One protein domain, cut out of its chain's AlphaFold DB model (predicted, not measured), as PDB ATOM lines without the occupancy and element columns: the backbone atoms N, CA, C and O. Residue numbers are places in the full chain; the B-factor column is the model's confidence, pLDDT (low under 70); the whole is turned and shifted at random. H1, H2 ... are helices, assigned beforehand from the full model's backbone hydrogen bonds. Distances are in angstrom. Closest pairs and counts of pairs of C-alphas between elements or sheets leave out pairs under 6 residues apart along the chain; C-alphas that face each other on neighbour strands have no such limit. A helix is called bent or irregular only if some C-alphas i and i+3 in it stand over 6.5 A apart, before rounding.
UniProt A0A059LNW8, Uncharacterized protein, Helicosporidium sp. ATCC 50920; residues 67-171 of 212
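AT A GLANCE: This is residues 67 to 171 of the 212 residues of an uncharacterized protein of Helicosporidium sp. ATCC 50920 (UniProt A0A059LNW8). The helices make a loosely joined, open frame: the bent helix H2 runs along one side, H3 folds back after H2b, H4 packs about perpendicular on H3, and H1 extends from the end of H4. Residues 82 to 101, a long stretch with a small loop, close the far side of the frame from H1 to H2a, and the closing stretch 151 to 171 runs from H4 past the middle to the side of H2a. The printed part has 105 residues with four named helices, in the order H1, H2, H3, H4, and no named strand; the class is all helix. It is only just compact, close to loose, with a radius of gyration of the C-alphas of 15.3 A, and spans 39 by 34 by 24 A.

IN THESE COORDINATES: H2, residues 102 to 121, is the longest helix by residues and begins at C-alpha 102 (100.731, 14.728, 21.376). By its hydrogen bonds it was assigned as one helix, but it is bent: C-alphas 110 and 113 are 7.3 A apart. Its arms are H2a, residues 102 to 110, 12.3 A, and H2b, residues 113 to 121, 12.2 A. H3, residues 126 to 136, measures 15.1 A. H4, residues 142 to 150, measures 11.8 A and ends at C-alpha 150 (84.724, 31.398, 21.661). H1, residues 67 to 81, measures 20.5 A from C-alpha 67 (78.460, 33.736, 28.681).

HOW THE PARTS SIT: H2a and H2b stand at a steep tilt of 50 degrees, and H2a touches no helix. H2b and H3 form a helical hairpin and only just touch, with 3 pairs of C-alphas within 8 A; the closest C-alphas, of Leu 120 and Leu 129, are 6.7 A apart. They run opposite ways at a shallow tilt of 20 degrees. H3 and H4 touch, about perpendicular at 87 degrees, the closest C-alphas being those of Leu 134 and His 145, 5.3 A apart. H1 touches H4 with residues 67 to 70 alone, only at their ends and only just, with 3 pairs of C-alphas within 8 A; the closest, of Thr 67 and His 148, are 5.3 A apart. Those two run the same way at a shallow tilt of 24 degrees. H1 and H3 are near each other; H1 is apart from H2a and H2b. In H1, H2a, H2b, H3 and H4 every O i to N i+4 pair is within hydrogen-bond range.

THE WHOLE: The C-alphas farthest apart, those of His 80 and Asp 170, are 43.8 A apart. The printed part has no cut. The link from H1 to H2 is long, 20 residues, with a short antiparallel pairing of residues 86 to 87 with 93 to 94; the links H2 to H3 and H3 to H4 are tight. Residues 110 to 115, which belong to H2, stand free. The mean pLDDT of the printed part is 88.9, and residue 171 is under 70.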
ATOM      1  N   THR A  67      77.616  33.572  29.870       86.19
ATOM      2  CA  THR A  67      78.460  33.736  28.681       86.19
ATOM      3  C   THR A  67      78.626  35.203  28.299       86.19
ATOM      4  O   THR A  67      79.746  35.636  28.041       86.19
ATOM      5  N   LEU A  68      77.555  35.998  28.348       87.94
ATOM      6  CA  LEU A  68      77.611  37.442  28.106       87.94
ATOM      7  C   LEU A  68      78.475  38.159  29.144       87.94
ATOM      8  O   LEU A  68      79.312  38.988  28.785       87.94
ATOM      9  N   LYS A  69      78.327  37.809  30.427       88.81
ATOM     10  CA  LYS A  69      79.180  38.345  31.491       88.81
ATOM     11  C   LYS A  69      80.649  38.007  31.242       88.81
ATOM     12  O   LYS A  69      81.498  38.891  31.302       88.81
ATOM     13  N   PHE A  70      80.940  36.748  30.920       87.50
ATOM     14  CA  PHE A  70      82.296  36.300  30.614       87.50
ATOM     15  C   PHE A  70      82.892  37.037  29.405       87.50
ATOM     16  O   PHE A  70      84.035  37.491  29.468       87.50
ATOM     17  N   ALA A  71      82.106  37.231  28.343       89.75
ATOM     18  CA  ALA A  71      82.500  38.007  27.170       89.75
ATOM     19  C   ALA A  71      82.831  39.464  27.535       89.75
ATOM     20  O   ALA A  71      83.862  39.990  27.115       89.75
ATOM     21  N   ALA A  72      81.994  40.106  28.355       91.44
ATOM     22  CA  ALA A  72      82.206  41.479  28.807       91.44
ATOM     23  C   ALA A  72      83.468  41.616  29.675       91.44
ATOM     24  O   ALA A  72      84.267  42.535  29.475       91.44
ATOM     25  N   ASP A  73      83.686  40.685  30.606       91.38
ATOM     26  CA  ASP A  73      84.892  40.657  31.437       91.38
ATOM     27  C   ASP A  73      86.153  40.410  30.589       91.38
ATOM     28  O   ASP A  73      87.190  41.045  30.806       91.38
ATOM     29  N   TYR A  74      86.069  39.550  29.569       90.69
ATOM     30  CA  TYR A  74      87.176  39.315  28.647       90.69
ATOM     31  C   TYR A  74      87.467  40.520  27.742       90.69
ATOM     32  O   TYR A  74      88.633  40.871  27.548       90.69
ATOM     33  N   ALA A  75      86.436  41.203  27.241       91.44
ATOM     34  CA  ALA A  75      86.591  42.437  26.474       91.44
ATOM     35  C   ALA A  75      87.304  43.517  27.303       91.44
ATOM     36  O   ALA A  75      88.256  44.136  26.825       91.44
ATOM     37  N   ARG A  76      86.929  43.669  28.581       94.19
ATOM     38  CA  ARG A  76      87.621  44.561  29.526       94.19
ATOM     39  C   ARG A  76      89.091  44.159  29.697       94.19
ATOM     40  O   ARG A  76      89.979  45.006  29.639       94.19
ATOM     41  N   ARG A  77      89.384  42.859  29.831       93.69
ATOM     42  CA  ARG A  77      90.765  42.344  29.893       93.69
ATOM     43  C   ARG A  77      91.564  42.688  28.636       93.69
ATOM     44  O   ARG A  77      92.733  43.040  28.762       93.69
ATOM     45  N   ILE A  78      90.973  42.585  27.444       93.06
ATOM     46  CA  ILE A  78      91.644  42.953  26.186       93.06
ATOM     47  C   ILE A  78      91.958  44.451  26.153       93.06
ATOM     48  O   ILE A  78      93.062  44.818  25.765       93.06
ATOM     49  N   GLN A  79      91.034  45.308  26.594       93.75
ATOM     50  CA  GLN A  79      91.262  46.757  26.644       93.75
ATOM     51  C   GLN A  79      92.462  47.126  27.529       93.75
ATOM     52  O   GLN A  79      93.243  47.996  27.161       93.75
ATOM     53  N   HIS A  80      92.641  46.445  28.667       94.00
ATOM     54  CA  HIS A  80      93.732  46.745  29.602       94.00
ATOM     55  C   HIS A  80      95.058  46.037  29.287       94.00
ATOM     56  O   HIS A  80      96.118  46.599  29.544       94.00
ATOM     57  N   HIS A  81      95.021  44.805  28.772       92.44
ATOM     58  CA  HIS A  81      96.212  43.955  28.622       92.44
ATOM     59  C   HIS A  81      96.552  43.599  27.170       92.44
ATOM     60  O   HIS A  81      97.483  42.829  26.936       92.44
ATOM     61  N   GLY A  82      95.795  44.109  26.198       90.94
ATOM     62  CA  GLY A  82      95.938  43.755  24.789       90.94
ATOM     63  C   GLY A  82      95.414  42.350  24.460       90.94
ATOM     64  O   GLY A  82      94.869  41.654  25.323       90.94
ATOM     65  N   PRO A  83      95.542  41.903  23.199       89.44
ATOM     66  CA  PRO A  83      95.122  40.567  22.780       89.44
ATOM     67  C   PRO A  83      95.922  39.458  23.484       89.44
ATOM     68  O   PRO A  83      96.934  39.692  24.144       89.44
ATOM     69  N   ARG A  84      95.436  38.218  23.396       89.00
ATOM     70  CA  ARG A  84      96.160  37.056  23.923       89.00
ATOM     71  C   ARG A  84      97.349  36.743  23.012       89.00
ATOM     72  O   ARG A  84      97.183  36.648  21.803       89.00
ATOM     73  N   THR A  85      98.516  36.538  23.610       92.81
ATOM     74  CA  THR A  85      99.726  36.068  22.927       92.81
ATOM     75  C   THR A  85     100.162  34.729  23.505       92.81
ATOM     76  O   THR A  85     100.029  34.493  24.709       92.81
ATOM     77  N   PHE A  86     100.712  33.866  22.663       92.56
ATOM     78  CA  PHE A  86     101.180  32.535  23.017       92.56
ATOM     79  C   PHE A  86     102.683  32.442  22.825       92.56
ATOM     80  O   PHE A  86     103.227  32.946  21.844       92.56
ATOM     81  N   ARG A  87     103.348  31.785  23.773       93.50
ATOM     82  CA  ARG A  87     104.782  31.540  23.702       93.50
ATOM     83  C   ARG A  87     105.049  30.274  22.908       93.50
ATOM     84  O   ARG A  87     104.557  29.208  23.275       93.50
ATOM     85  N   TRP A  88     105.835  30.408  21.854       93.56
ATOM     86  CA  TRP A  88     106.247  29.297  21.015       93.56
ATOM     87  C   TRP A  88     107.534  28.642  21.542       93.56
ATOM     88  O   TRP A  88     108.249  29.247  22.351       93.56
ATOM     89  N   PRO A  89     107.836  27.395  21.131       87.50
ATOM     90  CA  PRO A  89     109.051  26.692  21.552       87.50
ATOM     91  C   PRO A  89     110.354  27.414  21.179       87.50
ATOM     92  O   PRO A  89     111.356  27.261  21.870       87.50
ATOM     93  N   ASP A  90     110.330  28.230  20.125       91.69
ATOM     94  CA  ASP A  90     111.434  29.100  19.697       91.69
ATOM     95  C   ASP A  90     111.599  30.359  20.575       91.69
ATOM     96  O   ASP A  90     112.549  31.122  20.416       91.69
ATOM     97  N   GLY A  91     110.683  30.578  21.523       92.38
ATOM     98  CA  GLY A  91     110.652  31.727  22.420       92.38
ATOM     99  C   GLY A  91     109.880  32.935  21.886       92.38
ATOM    100  O   GLY A  91     109.707  33.895  22.643       92.38
ATOM    101  N   THR A  92     109.385  32.895  20.647       95.25
ATOM    102  CA  THR A  92     108.603  33.987  20.056       95.25
ATOM    103  C   THR A  92     107.214  34.091  20.691       95.25
ATOM    104  O   THR A  92     106.669  33.120  21.229       95.25
ATOM    105  N   LEU A  93     106.642  35.299  20.672       94.81
ATOM    106  CA  LEU A  93     105.259  35.547  21.071       94.81
ATOM    107  C   LEU A  93     104.415  35.744  19.817       94.81
ATOM    108  O   LEU A  93     104.663  36.671  19.051       94.81
ATOM    109  N   GLN A  94     103.415  34.892  19.626       93.75
ATOM    110  CA  GLN A  94     102.533  34.935  18.459       93.75
ATOM    111  C   GLN A  94     101.072  35.050  18.885       93.75
ATOM    112  O   GLN A  94     100.710  34.723  20.018       93.75
ATOM    113  N   SER A  95     100.215  35.529  17.986       90.88
ATOM    114  CA  SER A  95      98.767  35.597  18.215       90.88
ATOM    115  C   SER A  95      98.092  34.228  18.134       90.88
ATOM    116  O   SER A  95      97.058  34.022  18.764       90.88
ATOM    117  N   GLU A  96      98.665  33.294  17.373       90.81
ATOM    118  CA  GLU A  96      98.145  31.936  17.219       90.81
ATOM    119  C   GLU A  96      98.772  30.986  18.254       90.81
ATOM    120  O   GLU A  96      99.980  31.078  18.527       90.81
ATOM    121  N   PRO A  97      97.982  30.085  18.872       89.69
ATOM    122  CA  PRO A  97      98.533  29.072  19.759       89.69
ATOM    123  C   PRO A  97      99.460  28.112  18.998       89.69
ATOM    124  O   PRO A  97      99.163  27.752  17.861       89.69
ATOM    125  N   PRO A  98     100.557  27.644  19.624       90.69
ATOM    126  CA  PRO A  98     101.400  26.621  19.022       90.69
ATOM    127  C   PRO A  98     100.616  25.311  18.828       90.69
ATOM    128  O   PRO A  98      99.651  25.052  19.562       90.69
ATOM    129  N   PRO A  99     101.050  24.450  17.890       88.38
ATOM    130  CA  PRO A  99     100.446  23.139  17.702       88.38
ATOM    131  C   PRO A  99     100.512  22.321  18.995       88.38
ATOM    132  O   PRO A  99     101.485  22.382  19.757       88.38
ATOM    133  N   ARG A 100      99.456  21.547  19.260       86.88
ATOM    134  CA  ARG A 100      99.366  20.738  20.477       86.88
ATOM    135  C   ARG A 100     100.399  19.613  20.430       86.88
ATOM    136  O   ARG A 100     100.479  18.866  19.462       86.88
ATOM    137  N   SER A 101     101.177  19.475  21.502       85.19
ATOM    138  CA  SER A 101     102.083  18.335  21.667       85.19
ATOM    139  C   SER A 101     101.266  17.060  21.925       85.19
ATOM    140  O   SER A 101     100.448  17.071  22.852       85.19
ATOM    141  N   PRO A 102     101.509  15.954  21.200       84.88
ATOM    142  CA  PRO A 102     100.731  14.728  21.376       84.88
ATOM    143  C   PRO A 102     100.841  14.142  22.797       84.88
ATOM    144  O   PRO A 102      99.840  13.785  23.417       84.88
ATOM    145  N   ILE A 103     102.033  14.213  23.404       82.94
ATOM    146  CA  ILE A 103     102.269  13.827  24.812       82.94
ATOM    147  C   ILE A 103     101.426  14.680  25.774       82.94
ATOM    148  O   ILE A 103     100.932  14.200  26.797       82.94
ATOM    149  N   THR A 104     101.251  15.968  25.466       85.44
ATOM    150  CA  THR A 104     100.431  16.868  26.286       85.44
ATOM    151  C   THR A 104      98.950  16.518  26.164       85.44
ATOM    152  O   THR A 104      98.249  16.512  27.176       85.44
ATOM    153  N   VAL A 105      98.478  16.191  24.958       89.25
ATOM    154  CA  VAL A 105      97.095  15.752  24.722       89.25
ATOM    155  C   VAL A 105      96.812  14.445  25.469       89.25
ATOM    156  O   VAL A 105      95.845  14.384  26.231       89.25
ATOM    157  N   ALA A 106      97.691  13.444  25.361       88.62
ATOM    158  CA  ALA A 106      97.574  12.180  26.093       88.62
ATOM    159  C   ALA A 106      97.519  12.375  27.617       88.62
ATOM    160  O   ALA A 106      96.632  11.841  28.287       88.62
ATOM    161  N   ASN A 107      98.419  13.197  28.170       89.19
ATOM    162  CA  ASN A 107      98.429  13.518  29.600       89.19
ATOM    163  C   ASN A 107      97.127  14.182  30.056       89.19
ATOM    164  O   ASN A 107      96.561  13.805  31.083       89.19
ATOM    165  N   ARG A 108      96.623  15.156  29.292       90.31
ATOM    166  CA  ARG A 108      95.362  15.834  29.610       90.31
ATOM    167  C   ARG A 108      94.186  14.875  29.564       90.31
ATOM    168  O   ARG A 108      93.387  14.888  30.493       90.31
ATOM    169  N   ARG A 109      94.114  14.004  28.553       91.00
ATOM    170  CA  ARG A 109      93.089  12.957  28.461       91.00
ATOM    171  C   ARG A 109      93.119  12.041  29.682       91.00
ATOM    172  O   ARG A 109      92.081  11.834  30.305       91.00
ATOM    173  N   ARG A 110      94.303  11.546  30.058       90.12
ATOM    174  CA  ARG A 110      94.497  10.664  31.222       90.12
ATOM    175  C   ARG A 110      94.082  11.329  32.536       90.12
ATOM    176  O   ARG A 110      93.459  10.686  33.374       90.12
ATOM    177  N   LEU A 111      94.427  12.603  32.726       91.38
ATOM    178  CA  LEU A 111      94.174  13.331  33.973       91.38
ATOM    179  C   LEU A 111      92.796  14.004  34.034       91.38
ATOM    180  O   LEU A 111      92.381  14.410  35.119       91.38
ATOM    181  N   ASN A 112      92.075  14.121  32.912       92.19
ATOM    182  CA  ASN A 112      90.790  14.824  32.851       92.19
ATOM    183  C   ASN A 112      89.784  14.318  33.903       92.19
ATOM    184  O   ASN A 112      89.282  15.162  34.646       92.19
ATOM    185  N   PRO A 113      89.536  13.003  34.077       91.25
ATOM    186  CA  PRO A 113      88.562  12.533  35.065       91.25
ATOM    187  C   PRO A 113      88.864  13.015  36.491       91.25
ATOM    188  O   PRO A 113      87.970  13.494  37.188       91.25
ATOM    189  N   LEU A 114      90.137  12.964  36.902       92.69
ATOM    190  CA  LEU A 114      90.582  13.439  38.213       92.69
ATOM    191  C   LEU A 114      90.389  14.954  38.351       92.69
ATOM    192  O   LEU A 114      89.825  15.429  39.334       92.69
ATOM    193  N   VAL A 115      90.834  15.714  37.351       90.81
ATOM    194  CA  VAL A 115      90.719  17.178  37.347       90.81
ATOM    195  C   VAL A 115      89.251  17.616  37.377       90.81
ATOM    196  O   VAL A 115      88.899  18.545  38.105       90.81
ATOM    197  N   THR A 116      88.391  16.942  36.617       90.12
ATOM    198  CA  THR A 116      86.946  17.175  36.585       90.12
ATOM    199  C   THR A 116      86.321  16.910  37.949       90.12
ATOM    200  O   THR A 116      85.622  17.779  38.466       90.12
ATOM    201  N   HIS A 117      86.650  15.783  38.587       90.25
ATOM    202  CA  HIS A 117      86.194  15.488  39.944       90.25
ATOM    203  C   HIS A 117      86.596  16.588  40.938       90.25
ATOM    204  O   HIS A 117      85.744  17.119  41.647       90.25
ATOM    205  N   CYS A 118      87.871  16.994  40.955       88.75
ATOM    206  CA  CYS A 118      88.352  18.041  41.860       88.75
ATOM    207  C   CYS A 118      87.654  19.393  41.638       88.75
ATOM    208  O   CYS A 118      87.386  20.109  42.600       88.75
ATOM    209  N   ARG A 119      87.344  19.750  40.385       86.94
ATOM    210  CA  ARG A 119      86.644  21.001  40.048       86.94
ATOM    211  C   ARG A 119      85.194  21.014  40.520       86.94
ATOM    212  O   ARG A 119      84.730  22.054  40.973       86.94
ATOM    213  N   LEU A 120      84.495  19.886  40.407       87.00
ATOM    214  CA  LEU A 120      83.102  19.771  40.841       87.00
ATOM    215  C   LEU A 120      82.992  19.684  42.365       87.00
ATOM    216  O   LEU A 120      82.198  20.403  42.960       87.00
ATOM    217  N   ALA A 121      83.822  18.855  43.000       85.69
ATOM    218  CA  ALA A 121      83.796  18.665  44.449       85.69
ATOM    219  C   ALA A 121      84.220  19.924  45.232       85.69
ATOM    220  O   ALA A 121      83.800  20.108  46.369       85.69
ATOM    221  N   GLY A 122      85.054  20.785  44.635       78.06
ATOM    222  CA  GLY A 122      85.543  22.021  45.253       78.06
ATOM    223  C   GLY A 122      84.693  23.270  44.991       78.06
ATOM    224  O   GLY A 122      85.085  24.358  45.416       78.06
ATOM    225  N   ALA A 123      83.573  23.166  44.269       77.88
ATOM    226  CA  ALA A 123      82.730  24.322  43.977       77.88
ATOM    227  C   ALA A 123      81.947  24.765  45.227       77.88
ATOM    228  O   ALA A 123      81.233  23.980  45.840       77.88
ATOM    229  N   SER A 124      82.075  26.042  45.598       76.62
ATOM    230  CA  SER A 124      81.515  26.609  46.836       76.62
ATOM    231  C   SER A 124      80.084  27.140  46.708       76.62
ATOM    232  O   SER A 124      79.442  27.413  47.720       76.62
ATOM    233  N   SER A 125      79.584  27.324  45.484       82.62
ATOM    234  CA  SER A 125      78.227  27.807  45.206       82.62
ATOM    235  C   SER A 125      77.730  27.329  43.844       82.62
ATOM    236  O   SER A 125      78.531  27.031  42.955       82.62
ATOM    237  N   ASP A 126      76.411  27.333  43.647       81.44
ATOM    238  CA  ASP A 126      75.785  26.919  42.383       81.44
ATOM    239  C   ASP A 126      76.212  27.795  41.198       81.44
ATOM    240  O   ASP A 126      76.487  27.293  40.111       81.44
ATOM    241  N   ALA A 127      76.372  29.104  41.411       77.56
ATOM    242  CA  ALA A 127      76.871  30.009  40.377       77.56
ATOM    243  C   ALA A 127      78.329  29.695  39.987       77.56
ATOM    244  O   ALA A 127      78.684  29.726  38.805       77.56
ATOM    245  N   ALA A 128      79.178  29.361  40.967       79.56
ATOM    246  CA  ALA A 128      80.555  28.943  40.712       79.56
ATOM    247  C   ALA A 128      80.607  27.585  39.999       79.56
ATOM    248  O   ALA A 128      81.420  27.396  39.089       79.56
ATOM    249  N   LEU A 129      79.713  26.663  40.360       85.38
ATOM    250  CA  LEU A 129      79.560  25.375  39.698       85.38
ATOM    251  C   LEU A 129      79.129  25.558  38.239       85.38
ATOM    252  O   LEU A 129      79.730  24.963  37.350       85.38
ATOM    253  N   GLN A 130      78.171  26.444  37.966       84.62
ATOM    254  CA  GLN A 130      77.688  26.698  36.611       84.62
ATOM    255  C   GLN A 130      78.750  27.342  35.713       84.62
ATOM    256  O   GLN A 130      78.952  26.913  34.575       84.62
ATOM    257  N   ALA A 131      79.496  28.319  36.233       82.50
ATOM    258  CA  ALA A 131      80.641  28.885  35.521       82.50
ATOM    259  C   ALA A 131      81.731  27.826  35.262       82.50
ATOM    260  O   ALA A 131      82.332  27.795  34.188       82.50
ATOM    261  N   THR A 132      81.960  26.927  36.223       86.38
ATOM    262  CA  THR A 132      82.906  25.806  36.097       86.38
ATOM    263  C   THR A 132      82.459  24.827  35.011       86.38
ATOM    264  O   THR A 132      83.259  24.468  34.146       86.38
ATOM    265  N   ARG A 133      81.179  24.450  34.998       89.81
ATOM    266  CA  ARG A 133      80.573  23.579  33.983       89.81
ATOM    267  C   ARG A 133      80.746  24.138  32.574       89.81
ATOM    268  O   ARG A 133      81.313  23.458  31.722       89.81
ATOM    269  N   LEU A 134      80.368  25.400  32.355       90.19
ATOM    270  CA  LEU A 134      80.521  26.076  31.059       90.19
ATOM    271  C   LEU A 134      81.982  26.182  30.619       90.19
ATOM    272  O   LEU A 134      82.306  25.904  29.466       90.19
ATOM    273  N   ARG A 135      82.882  26.545  31.537       89.69
ATOM    274  CA  ARG A 135      84.304  26.727  31.230       89.69
ATOM    275  C   ARG A 135      85.017  25.427  30.867       89.69
ATOM    276  O   ARG A 135      85.977  25.474  30.102       89.69
ATOM    277  N   TYR A 136      84.592  24.296  31.424       90.12
ATOM    278  CA  TYR A 136      85.265  23.007  31.241       90.12
ATOM    279  C   TYR A 136      84.442  21.973  30.465       90.12
ATOM    280  O   TYR A 136      84.894  20.841  30.331       90.12
ATOM    281  N   GLY A 137      83.264  22.344  29.957       89.88
ATOM    282  CA  GLY A 137      82.414  21.453  29.166       89.88
ATOM    283  C   GLY A 137      81.809  20.308  29.980       89.88
ATOM    284  O   GLY A 137      81.531  19.245  29.438       89.88
ATOM    285  N   ILE A 138      81.640  20.496  31.292       89.12
ATOM    286  CA  ILE A 138      81.139  19.457  32.198       89.12
ATOM    287  C   ILE A 138      79.621  19.582  32.292       89.12
ATOM    288  O   ILE A 138      79.127  20.650  32.639       89.12
ATOM    289  N   GLU A 139      78.889  18.503  32.002       87.38
ATOM    290  CA  GLU A 139      77.414  18.456  32.084       87.38
ATOM    291  C   GLU A 139      76.691  19.518  31.225       87.38
ATOM    292  O   GLU A 139      75.518  19.810  31.441       87.38
ATOM    293  N   VAL A 140      77.370  20.084  30.222       89.06
ATOM    294  CA  VAL A 140      76.810  21.042  29.256       89.06
ATOM    295  C   VAL A 140      76.979  20.511  27.838       89.06
ATOM    296  O   VAL A 140      77.864  19.698  27.569       89.06
ATOM    297  N   SER A 141      76.133  20.963  26.912       91.06
ATOM    298  CA  SER A 141      76.304  20.608  25.504       91.06
ATOM    299  C   SER A 141      77.603  21.204  24.954       91.06
ATOM    300  O   SER A 141      78.027  22.294  25.351       91.06
ATOM    301  N   HIS A 142      78.222  20.498  24.005       91.06
ATOM    302  CA  HIS A 142      79.448  20.964  23.353       91.06
ATOM    303  C   HIS A 142      79.261  22.340  22.705       91.06
ATOM    304  O   HIS A 142      80.091  23.214  22.916       91.06
ATOM    305  N   ALA A 143      78.119  22.583  22.053       91.38
ATOM    306  CA  ALA A 143      77.802  23.875  21.447       91.38
ATOM    307  C   ALA A 143      77.793  25.036  22.461       91.38
ATOM    308  O   ALA A 143      78.303  26.116  22.169       91.38
ATOM    309  N   LEU A 144      77.257  24.828  23.671       90.06
ATOM    310  CA  LEU A 144      77.278  25.852  24.722       90.06
ATOM    311  C   LEU A 144      78.695  26.086  25.250       90.06
ATOM    312  O   LEU A 144      79.100  27.230  25.447       90.06
ATOM    313  N   HIS A 145      79.456  25.012  25.456       92.69
ATOM    314  CA  HIS A 145      80.858  25.098  25.857       92.69
ATOM    315  C   HIS A 145      81.710  25.833  24.808       92.69
ATOM    316  O   HIS A 145      82.491  26.724  25.147       92.69
ATOM    317  N   GLU A 146      81.523  25.509  23.529       93.56
ATOM    318  CA  GLU A 146      82.199  26.143  22.403       93.56
ATOM    319  C   GLU A 146      81.843  27.625  22.294       93.56
ATOM    320  O   GLU A 146      82.750  28.454  22.195       93.56
ATOM    321  N   ALA A 147      80.559  27.979  22.376       91.19
ATOM    322  CA  ALA A 147      80.120  29.372  22.370       91.19
ATOM    323  C   ALA A 147      80.730  30.158  23.543       91.19
ATOM    324  O   ALA A 147      81.243  31.265  23.358       91.19
ATOM    325  N   HIS A 148      80.746  29.557  24.738       92.38
ATOM    326  CA  HIS A 148      81.323  30.160  25.934       92.38
ATOM    327  C   HIS A 148      82.831  30.418  25.796       92.38
ATOM    328  O   HIS A 148      83.309  31.503  26.122       92.38
ATOM    329  N   LEU A 149      83.594  29.449  25.282       93.12
ATOM    330  CA  LEU A 149      85.034  29.612  25.058       93.12
ATOM    331  C   LEU A 149      85.352  30.567  23.902       93.12
ATOM    332  O   LEU A 149      86.296  31.357  24.008       93.12
ATOM    333  N   SER A 150      84.552  30.538  22.837       91.69
ATOM    334  CA  SER A 150      84.724  31.398  21.661       91.69
ATOM    335  C   SER A 150      84.577  32.875  22.015       91.69
ATOM    336  O   SER A 150      85.315  33.704  21.482       91.69
ATOM    337  N   ALA A 151      83.728  33.208  22.992       88.94
ATOM    338  CA  ALA A 151      83.625  34.560  23.543       88.94
ATOM    339  C   ALA A 151      84.952  35.089  24.130       88.94
ATOM    340  O   ALA A 151      85.154  36.301  24.203       88.94
ATOM    341  N   ALA A 152      85.877  34.197  24.507       86.56
ATOM    342  CA  ALA A 152      87.230  34.538  24.943       86.56
ATOM    343  C   ALA A 152      88.332  34.221  23.914       86.56
ATOM    344  O   ALA A 152      89.517  34.209  24.260       86.56
ATOM    345  N   GLY A 153      87.972  33.948  22.657       87.06
ATOM    346  CA  GLY A 153      88.923  33.539  21.620       87.06
ATOM    347  C   GLY A 153      89.629  32.216  21.938       87.06
ATOM    348  O   GLY A 153      90.764  32.000  21.514       87.06
ATOM    349  N   LEU A 154      88.993  31.353  22.734       89.44
ATOM    350  CA  LEU A 154      89.464  30.011  23.054       89.44
ATOM    351  C   LEU A 154      88.630  28.977  22.296       89.44
ATOM    352  O   LEU A 154      87.540  29.271  21.817       89.44
ATOM    353  N   ARG A 155      89.147  27.751  22.204       92.06
ATOM    354  CA  ARG A 155      88.453  26.621  21.579       92.06
ATOM    355  C   ARG A 155      88.403  25.441  22.545       92.06
ATOM    356  O   ARG A 155      89.362  25.276  23.308       92.06
ATOM    357  N   PRO A 156      87.340  24.620  22.503       93.69
ATOM    358  CA  PRO A 156      87.298  23.361  23.230       93.69
ATOM    359  C   PRO A 156      88.515  22.477  22.935       93.69
ATOM    360  O   PRO A 156      89.081  22.495  21.839       93.69
ATOM    361  N   GLU A 157      88.924  21.693  23.931       92.06
ATOM    362  CA  GLU A 157      89.958  20.663  23.758       92.06
ATOM    363  C   GLU A 157      89.381  19.348  23.227       92.06
ATOM    364  O   GLU A 157      90.136  18.494  22.769       92.06
ATOM    365  N   THR A 158      88.056  19.202  23.268       93.25
ATOM    366  CA  THR A 158      87.328  18.028  22.794       93.25
ATOM    367  C   THR A 158      86.375  18.380  21.656       93.25
ATOM    368  O   THR A 158      85.895  19.512  21.556       93.25
ATOM    369  N   ASP A 159      86.075  17.399  20.814       93.81
ATOM    370  CA  ASP A 159      84.991  17.478  19.839       93.81
ATOM    371  C   ASP A 159      83.609  17.279  20.494       93.81
ATOM    372  O   ASP A 159      83.481  17.112  21.714       93.81
ATOM    373  N   ALA A 160      82.557  17.312  19.672       92.00
ATOM    374  CA  ALA A 160      81.177  17.127  20.116       92.00
ATOM    375  C   ALA A 160      80.894  15.715  20.661       92.00
ATOM    376  O   ALA A 160      79.921  15.518  21.389       92.00
ATOM    377  N   GLN A 161      81.746  14.743  20.335       91.31
ATOM    378  CA  GLN A 161      81.704  13.362  20.805       91.31
ATOM    379  C   GLN A 161      82.516  13.167  22.098       91.31
ATOM    380  O   GLN A 161      82.585  12.054  22.623       91.31
ATOM    381  N   GLY A 162      83.130  14.233  22.625       87.62
ATOM    382  CA  GLY A 162      83.965  14.197  23.824       87.62
ATOM    383  C   GLY A 162      85.354  13.596  23.596       87.62
ATOM    384  O   GLY A 162      86.065  13.332  24.567       87.62
ATOM    385  N   GLN A 163      85.765  13.375  22.345       91.06
ATOM    386  CA  GLN A 163      87.122  12.941  22.027       91.06
ATOM    387  C   GLN A 163      88.066  14.134  22.063       91.06
ATOM    388  O   GLN A 163      87.739  15.220  21.590       91.06
ATOM    389  N   PHE A 164      89.254  13.938  22.629       91.50
ATOM    390  CA  PHE A 164      90.283  14.970  22.632       91.50
ATOM    391  C   PHE A 164      90.775  15.228  21.210       91.50
ATOM    392  O   PHE A 164      91.184  14.304  20.508       91.50
ATOM    393  N   LEU A 165      90.762  16.496  20.809       90.69
ATOM    394  CA  LEU A 165      91.304  16.925  19.527       90.69
ATOM    395  C   LEU A 165      92.795  16.584  19.455       90.69
ATOM    396  O   LEU A 165      93.519  16.714  20.444       90.69
ATOM    397  N   ASP A 166      93.239  16.171  18.271       87.75
ATOM    398  CA  ASP A 166      94.617  15.763  17.972       87.75
ATOM    399  C   ASP A 166      95.107  14.518  18.734       87.75
ATOM    400  O   ASP A 166      96.273  14.158  18.597       87.75
ATOM    401  N   TYR A 167      94.235  13.835  19.489       88.19
ATOM    402  CA  TYR A 167      94.576  12.579  20.151       88.19
ATOM    403  C   TYR A 167      94.657  11.426  19.146       88.19
ATOM    404  O   TYR A 167      93.702  11.131  18.426       88.19
ATOM    405  N   ARG A 168      95.789  10.729  19.134       83.38
ATOM    406  CA  ARG A 168      96.089   9.611  18.239       83.38
ATOM    407  C   ARG A 168      96.468   8.391  19.062       83.38
ATOM    408  O   ARG A 168      97.590   8.292  19.533       83.38
ATOM    409  N   ALA A 169      95.548   7.445  19.238       76.00
ATOM    410  CA  ALA A 169      95.768   6.290  20.117       76.00
ATOM    411  C   ALA A 169      97.033   5.465  19.781       76.00
ATOM    412  O   ALA A 169      97.612   4.855  20.673       76.00
ATOM    413  N   ASP A 170      97.466   5.466  18.518       73.44
ATOM    414  CA  ASP A 170      98.673   4.797  18.019       73.44
ATOM    415  C   ASP A 170      99.981   5.525  18.367       73.44
ATOM    416  O   ASP A 170     101.030   4.891  18.457       73.44
ATOM    417  N   LYS A 171      99.935   6.850  18.549       69.19
ATOM    418  CA  LYS A 171     101.113   7.703  18.801       69.19
ATOM    419  C   LYS A 171     101.148   8.314  20.193       69.19
ATOM    420  O   LYS A 171     102.214   8.712  20.644       69.19
TER     421      LYS A 171